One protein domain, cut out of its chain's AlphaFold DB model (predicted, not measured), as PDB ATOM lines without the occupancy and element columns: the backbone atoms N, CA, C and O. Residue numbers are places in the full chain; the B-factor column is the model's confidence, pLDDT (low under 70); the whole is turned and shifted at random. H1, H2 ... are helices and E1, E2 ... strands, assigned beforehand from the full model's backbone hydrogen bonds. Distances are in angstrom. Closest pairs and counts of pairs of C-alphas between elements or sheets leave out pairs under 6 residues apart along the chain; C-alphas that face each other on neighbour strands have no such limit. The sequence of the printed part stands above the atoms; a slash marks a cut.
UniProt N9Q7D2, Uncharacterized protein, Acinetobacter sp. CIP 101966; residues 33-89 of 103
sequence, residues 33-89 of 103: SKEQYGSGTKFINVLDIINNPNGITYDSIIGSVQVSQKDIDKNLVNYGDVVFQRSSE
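Overview. This is residues 33 to 89 of the 103 residues of an uncharacterized protein of Acinetobacter sp. CIP 101966 (UniProt N9Q7D2). There is little regular structure: four short elements sit at the corners of a rounded body, E1 and H2 at one end, H1 and E2 at the other, joined mostly by loops. The chain runs from E1 to H1, returns through residues 52 to 68 to H2, and crosses again to E2. The printed part has 57 residues, 22 of them in named elements, ordered E1, H1, H2, E2; the class is mixed. It is compact, with a radius of gyration of the C-alphas of 11.7 A and spans of 29 by 25 by 23 A.

Along the chain. E1, residues 37 to 42, begins at C-alpha 37 (270.767, 310.957, 292.798) and is 9.8 A long. H1 is residues 46 to 51, 8.8 A. H2 is residues 69 to 75, 10.0 A. E2, residues 82 to 84, 6.6 A, ends at C-alpha 84 (264.097, 327.333, 304.274).

Arrangement. E1 and E2 pair with no named strand, but residues 41 to 42 of E1 pair antiparallel with residues 64 to 65. E1 and H2 are only just apart, at 8.2 A. The closest C-alphas of H1 and E2, Ile 49 and Phe 84, are 7.1 A apart. In H1 and H2 every O i to N i+4 pair is within hydrogen-bond range.

Size, cuts and confidence. The C-alphas farthest apart, Gln 69 and Glu 89, are 31.5 A apart. The printed part has no cut. The link from H1 to H2 is long, 17 residues. Residues 87 to 89 have pLDDT under 70.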
ATOM      1  N   SER A  33     275.515 312.642 297.811       90.81
ATOM      2  CA  SER A  33     276.543 312.601 296.765       90.81
ATOM      3  C   SER A  33     275.916 312.383 295.386       90.81
ATOM      4  O   SER A  33     274.780 311.922 295.281       90.81
ATOM      5  N   LYS A  34     276.646 312.697 294.306       90.50
ATOM      6  CA  LYS A  34     276.133 312.612 292.923       90.50
ATOM      7  C   LYS A  34     275.616 311.219 292.567       90.50
ATOM      8  O   LYS A  34     274.630 311.096 291.854       90.50
ATOM      9  N   GLU A  35     276.267 310.189 293.088       95.25
ATOM     10  CA  GLU A  35     275.962 308.782 292.829       95.25
ATOM     11  C   GLU A  35     274.647 308.345 293.488       95.25
ATOM     12  O   GLU A  35     274.073 307.335 293.095       95.25
ATOM     13  N   GLN A  36     274.171 309.096 294.484       94.25
ATOM     14  CA  GLN A  36     272.919 308.813 295.177       94.25
ATOM     15  C   GLN A  36     271.701 309.393 294.454       94.25
ATOM     16  O   GLN A  36     270.587 309.020 294.804       94.25
ATOM     17  N   TYR A  37     271.879 310.302 293.489       94.56
ATOM     18  CA  TYR A  37     270.767 310.957 292.798       94.56
ATOM     19  C   TYR A  37     270.140 310.085 291.708       94.56
ATOM     20  O   TYR A  37     270.814 309.315 291.026       94.56
ATOM     21  N   GLY A  38     268.847 310.310 291.476       92.50
ATOM     22  CA  GLY A  38     268.109 309.782 290.325       92.50
ATOM     23  C   GLY A  38     267.251 308.555 290.623       92.50
ATOM     24  O   GLY A  38     266.590 308.046 289.720       92.50
ATOM     25  N   SER A  39     267.231 308.081 291.866       93.19
ATOM     26  CA  SER A  39     266.347 307.007 292.312       93.19
ATOM     27  C   SER A  39     266.063 307.122 293.812       93.19
ATOM     28  O   SER A  39     266.728 307.870 294.524       93.19
ATOM     29  N   GLY A  40     265.075 306.375 294.307       95.00
ATOM     30  CA  GLY A  40     264.766 306.312 295.736       95.00
ATOM     31  C   GLY A  40     263.729 307.342 296.183       95.00
ATOM     32  O   GLY A  40     262.688 307.499 295.548       95.00
ATOM     33  N   THR A  41     263.986 307.995 297.316       95.12
ATOM     34  CA  THR A  41     263.016 308.883 297.984       95.12
ATOM     35  C   THR A  41     263.119 310.294 297.422       95.12
ATOM     36  O   THR A  41     264.222 310.749 297.119       95.12
ATOM     37  N   LYS A  42     261.990 311.001 297.286       95.31
ATOM     38  CA  LYS A  42     261.972 312.411 296.870       95.31
ATOM     39  C   LYS A  42     262.871 313.255 297.769       95.31
ATOM     40  O   LYS A  42     262.915 313.063 298.982       95.31
ATOM     41  N   PHE A  43     263.601 314.175 297.151       95.50
ATOM     42  CA  PHE A  43     264.598 314.983 297.833       95.50
ATOM     43  C   PHE A  43     264.418 316.454 297.492       95.50
ATOM     44  O   PHE A  43     264.674 316.853 296.358       95.50
ATOM     45  N   ILE A  44     264.004 317.233 298.494       93.56
ATOM     46  CA  ILE A  44     263.860 318.686 298.392       93.56
ATOM     47  C   ILE A  44     265.256 319.303 298.325       93.56
ATOM     48  O   ILE A  44     265.996 319.315 299.311       93.56
ATOM     49  N   ASN A  45     265.618 319.811 297.153       90.81
ATOM     50  CA  ASN A  45     266.858 320.545 296.946       90.81
ATOM     51  C   ASN A  45     266.623 322.065 297.024       90.81
ATOM     52  O   ASN A  45     265.497 322.546 297.122       90.81
ATOM     53  N   VAL A  46     267.709 322.838 296.969       88.00
ATOM     54  CA  VAL A  46     267.656 324.306 297.070       88.00
ATOM     55  C   VAL A  46     266.786 324.941 295.977       88.00
ATOM     56  O   VAL A  46     266.013 325.849 296.263       88.00
ATOM     57  N   LEU A  47     266.864 324.445 294.740       87.94
ATOM     58  CA  LEU A  47     266.063 324.960 293.628       87.94
ATOM     59  C   LEU A  47     264.579 324.634 293.790       87.94
ATOM     60  O   LEU A  47     263.753 325.419 293.340       87.94
ATOM     61  N   ASP A  48     264.225 323.520 294.437       90.75
ATOM     62  CA  ASP A  48     262.818 323.207 294.712       90.75
ATOM     63  C   ASP A  48     262.207 324.249 295.664       90.75
ATOM     64  O   ASP A  48     261.060 324.638 295.474       90.75
ATOM     65  N   ILE A  49     262.979 324.754 296.635       88.25
ATOM     66  CA  ILE A  49     262.535 325.821 297.548       88.25
ATOM     67  C   ILE A  49     262.371 327.142 296.780       88.25
ATOM     68  O   ILE A  49     261.335 327.787 296.883       88.25
ATOM     69  N   ILE A  50     263.359 327.522 295.963       85.75
ATOM     70  CA  ILE A  50     263.347 328.795 295.216       85.75
ATOM     71  C   ILE A  50     262.236 328.828 294.153       85.75
ATOM     72  O   ILE A  50     261.597 329.858 293.938       85.75
ATOM     73  N   ASN A  51     262.003 327.711 293.460       86.31
ATOM     74  CA  ASN A  51     261.071 327.656 292.331       86.31
ATOM     75  C   ASN A  51     259.605 327.485 292.746       86.31
ATOM     76  O   ASN A  51     258.723 327.622 291.897       86.31
ATOM     77  N   ASN A  52     259.332 327.201 294.022       85.31
ATOM     78  CA  ASN A  52     257.981 326.989 294.535       85.31
ATOM     79  C   ASN A  52     257.649 327.987 295.661       85.31
ATOM     80  O   ASN A  52     257.437 327.570 296.795       85.31
ATOM     81  N   PRO A  53     257.544 329.300 295.360       77.94
ATOM     82  CA  PRO A  53     257.366 330.367 296.356       77.94
ATOM     83  C   PRO A  53     255.979 330.405 297.030       77.94
ATOM     84  O   PRO A  53     255.640 331.359 297.727       77.94
ATOM     85  N   ASN A  54     255.116 329.434 296.717       82.50
ATOM     86  CA  ASN A  54     253.758 329.319 297.253       82.50
ATOM     87  C   ASN A  54     253.584 328.027 298.075       82.50
ATOM     88  O   ASN A  54     252.451 327.613 298.320       82.50
ATOM     89  N   GLY A  55     254.684 327.390 298.476       85.00
ATOM     90  CA  GLY A  55     254.708 326.077 299.110       85.00
ATOM     91  C   GLY A  55     255.221 324.968 298.194       85.00
ATOM     92  O   GLY A  55     255.037 324.988 296.976       85.00
ATOM     93  N   ILE A  56     255.857 323.977 298.816       88.69
ATOM     94  CA  ILE A  56     256.362 322.767 298.161       88.69
ATOM     95  C   ILE A  56     255.278 321.695 298.264       88.69
ATOM     96  O   ILE A  56     254.619 321.581 299.291       88.69
ATOM     97  N   THR A  57     255.095 320.924 297.195       90.44
ATOM     98  CA  THR A  57     254.220 319.745 297.167       90.44
ATOM     99  C   THR A  57     255.027 318.532 296.727       90.44
ATOM    100  O   THR A  57     256.104 318.666 296.139       90.44
ATOM    101  N   TYR A  58     254.508 317.327 296.956       90.06
ATOM    102  CA  TYR A  58     255.205 316.107 296.549       90.06
ATOM    103  C   TYR A  58     255.528 316.081 295.041       90.06
ATOM    104  O   TYR A  58     256.628 315.690 294.636       90.06
ATOM    105  N   ASP A  59     254.596 316.557 294.212       90.62
ATOM    106  CA  ASP A  59     254.730 316.585 292.754       90.62
ATOM    107  C   ASP A  59     255.678 317.679 292.249       90.62
ATOM    108  O   ASP A  59     256.276 317.525 291.180       90.62
ATOM    109  N   SER A  60     255.871 318.763 293.011       89.81
ATOM    110  CA  SER A  60     256.822 319.817 292.640       89.81
ATOM    111  C   SER A  60     258.282 319.405 292.852       89.81
ATOM    112  O   SER A  60     259.183 320.058 292.327       89.81
ATOM    113  N   ILE A  61     258.538 318.323 293.597       93.44
ATOM    114  CA  ILE A  61     259.887 317.814 293.858       93.44
ATOM    115  C   ILE A  61     260.320 316.915 292.699       93.44
ATOM    116  O   ILE A  61     259.806 315.810 292.505       93.44
ATOM    117  N   ILE A  62     261.318 317.353 291.938       90.69
ATOM    118  CA  ILE A  62     261.802 316.604 290.767       90.69
ATOM    119  C   ILE A  62     262.823 315.541 291.192       90.69
ATOM    120  O   ILE A  62     262.782 314.399 290.725       90.69
ATOM    121  N   GLY A  63     263.733 315.912 292.096       93.00
ATOM    122  CA  GLY A  63     264.854 315.081 292.520       93.00
ATOM    123  C   GLY A  63     264.451 313.904 293.408       93.00
ATOM    124  O   GLY A  63     263.497 313.963 294.183       93.00
ATOM    125  N   SER A  64     265.224 312.826 293.324       96.31
ATOM    126  CA  SER A  64     265.183 311.724 294.285       96.31
ATOM    127  C   SER A  64     266.594 311.266 294.621       96.31
ATOM    128  O   SER A  64     267.504 311.411 293.797       96.31
ATOM    129  N   VAL A  65     266.765 310.757 295.841       96.44
ATOM    130  CA  VAL A  65     268.033 310.220 296.331       96.44
ATOM    131  C   VAL A  65     267.858 308.864 297.009       96.44
ATOM    132  O   VAL A  65     266.886 308.608 297.732       96.44
ATOM    133  N   GLN A  66     268.847 307.996 296.817       96.94
ATOM    134  CA  GLN A  66     268.954 306.724 297.512       96.94
ATOM    135  C   GLN A  66     269.782 306.902 298.790       96.94
ATOM    136  O   GLN A  66     271.004 307.076 298.765       96.94
ATOM    137  N   VAL A  67     269.095 306.868 299.930       93.75
ATOM    138  CA  VAL A  67     269.652 307.125 301.267       93.75
ATOM    139  C   VAL A  67     269.182 306.066 302.259       93.75
ATOM    140  O   VAL A  67     268.275 305.285 301.969       93.75
ATOM    141  N   SER A  68     269.829 305.997 303.423       93.88
ATOM    142  CA  SER A  68     269.469 305.006 304.434       93.88
ATOM    143  C   SER A  68     268.116 305.331 305.074       93.88
ATOM    144  O   SER A  68     267.762 306.500 305.225       93.88
ATOM    145  N   GLN A  69     267.393 304.308 305.543       93.75
ATOM    146  CA  GLN A  69     266.138 304.518 306.280       93.75
ATOM    147  C   GLN A  69     266.333 305.444 307.490       93.75
ATOM    148  O   GLN A  69     265.517 306.311 307.762       93.75
ATOM    149  N   LYS A  70     267.482 305.331 308.163       93.69
ATOM    150  CA  LYS A  70     267.851 306.191 309.290       93.69
ATOM    151  C   LYS A  70     267.946 307.671 308.904       93.69
ATOM    152  O   LYS A  70     267.649 308.526 309.736       93.69
ATOM    153  N   ASP A  71     268.406 307.978 307.693       93.19
ATOM    154  CA  ASP A  71     268.483 309.356 307.203       93.19
ATOM    155  C   ASP A  71     267.103 309.885 306.819       93.19
ATOM    156  O   ASP A  71     266.816 311.049 307.097       93.19
ATOM    157  N   ILE A  72     266.240 309.025 306.269       93.00
ATOM    158  CA  ILE A  72     264.833 309.347 306.004       93.00
ATOM    159  C   ILE A  72     264.130 309.675 307.322       93.00
ATOM    160  O   ILE A  72     263.650 310.787 307.489       93.00
ATOM    161  N   ASP A  73     264.162 308.777 308.308       92.81
ATOM    162  CA  ASP A  73     263.437 308.945 309.577       92.81
ATOM    163  C   ASP A  73     263.849 310.218 310.337       92.81
ATOM    164  O   ASP A  73     263.053 310.838 311.045       92.81
ATOM    165  N   LYS A  74     265.112 310.635 310.201       92.44
ATOM    166  CA  LYS A  74     265.624 311.850 310.844       92.44
ATOM    167  C   LYS A  74     265.191 313.133 310.143       92.44
ATOM    168  O   LYS A  74     264.983 314.137 310.830       92.44
ATOM    169  N   ASN A  75     265.083 313.104 308.818       93.06
ATOM    170  CA  ASN A  75     264.967 314.295 307.972       93.06
ATOM    171  C   ASN A  75     263.685 314.328 307.139       93.06
ATOM    172  O   ASN A  75     263.567 315.170 306.254       93.06
ATOM    173  N   LEU A  76     262.744 313.425 307.419       92.88
ATOM    174  CA  LEU A  76     261.427 313.426 306.810       92.88
ATOM    175  C   LEU A  76     260.752 314.772 307.080       92.88
ATOM    176  O   LEU A  76     260.639 315.190 308.238       92.88
ATOM    177  N   VAL A  77     260.343 315.417 305.994       93.00
ATOM    178  CA  VAL A  77     259.517 316.623 305.992       93.00
ATOM    179  C   VAL A  77     258.072 316.165 305.867       93.00
ATOM    180  O   VAL A  77     257.780 315.290 305.052       93.00
ATOM    181  N   ASN A  78     257.205 316.702 306.716       91.62
ATOM    182  CA  ASN A  78     255.774 316.432 306.686       91.62
ATOM    183  C   ASN A  78     255.007 317.731 306.461       91.62
ATOM    184  O   ASN A  78     255.501 318.818 306.763       91.62
ATOM    185  N   TYR A  79     253.751 317.588 306.045       90.00
ATOM    186  CA  TYR A  79     252.836 318.709 305.907       90.00
ATOM    187  C   TYR A  79     252.856 319.628 307.139       90.00
ATOM    188  O   TYR A  79     252.729 319.175 308.281       90.00
ATOM    189  N   GLY A  80     252.995 320.933 306.890       88.75
ATOM    190  CA  GLY A  80     253.093 321.959 307.927       88.75
ATOM    191  C   GLY A  80     254.509 322.223 308.451       88.75
ATOM    192  O   GLY A  80     254.700 323.205 309.174       88.75
ATOM    193  N   ASP A  81     255.507 321.420 308.072       92.56
ATOM    194  CA  ASP A  81     256.907 321.759 308.316       92.56
ATOM    195  C   ASP A  81     257.320 322.977 307.472       92.56
ATOM    196  O   ASP A  81     256.880 323.176 306.335       92.56
ATOM    197  N   VAL A  82     258.201 323.801 308.044       90.75
ATOM    198  CA  VAL A  82     258.774 324.972 307.372       90.75
ATOM    199  C   VAL A  82     260.170 324.625 306.874       90.75
ATOM    200  O   VAL A  82     261.069 324.331 307.666       90.75
ATOM    201  N   VAL A  83     260.369 324.713 305.561       90.00
ATOM    202  CA  VAL A  83     261.653 324.467 304.903       90.00
ATOM    203  C   VAL A  83     262.206 325.795 304.403       90.00
ATOM    204  O   VAL A  83     261.510 326.571 303.759       90.00
ATOM    205  N   PHE A  84     263.471 326.087 304.706       85.44
ATOM    206  CA  PHE A  84     264.097 327.333 304.274       85.44
ATOM    207  C   PHE A  84     265.577 327.149 303.960       85.44
ATOM    208  O   PHE A  84     266.297 326.370 304.599       85.44
ATOM    209  N   GLN A  85     266.050 327.913 302.982       82.75
ATOM    210  CA  GLN A  85     267.461 327.968 302.637       82.75
ATOM    211  C   GLN A  85     268.200 328.857 303.644       82.75
ATOM    212  O   GLN A  85     267.901 330.039 303.815       82.75
ATOM    213  N   ARG A  86     269.203 328.286 304.322       75.31
ATOM    214  CA  ARG A  86     269.986 328.998 305.349       75.31
ATOM    215  C   ARG A  86     270.989 330.005 304.796       75.31
ATOM    216  O   ARG A  86     271.347 330.942 305.501       75.31
ATOM    217  N   SER A  87     271.468 329.800 303.577       61.78
ATOM    218  CA  SER A  87     272.497 330.631 302.956       61.78
ATOM    219  C   SER A  87     272.255 330.711 301.462       61.78
ATOM    220  O   SER A  87     272.124 329.664 300.827       61.78
ATOM    221  N   SER A  88     272.254 331.919 300.913       54.69
ATOM    222  CA  SER A  88     272.309 332.151 299.473       54.69
ATOM    223  C   SER A  88     273.618 332.846 299.088       54.69
ATOM    224  O   SER A  88     274.243 333.524 299.907       54.69
ATOM    225  N   GLU A  89     274.029 332.634 297.841       49.75
ATOM    226  CA  GLU A  89     275.095 333.361 297.162       49.75
ATOM    227  C   GLU A  89     274.693 334.814 296.816       49.75
ATOM    228  O   GLU A  89     275.568 335.666 296.663       49.75
TER     229      GLU A  89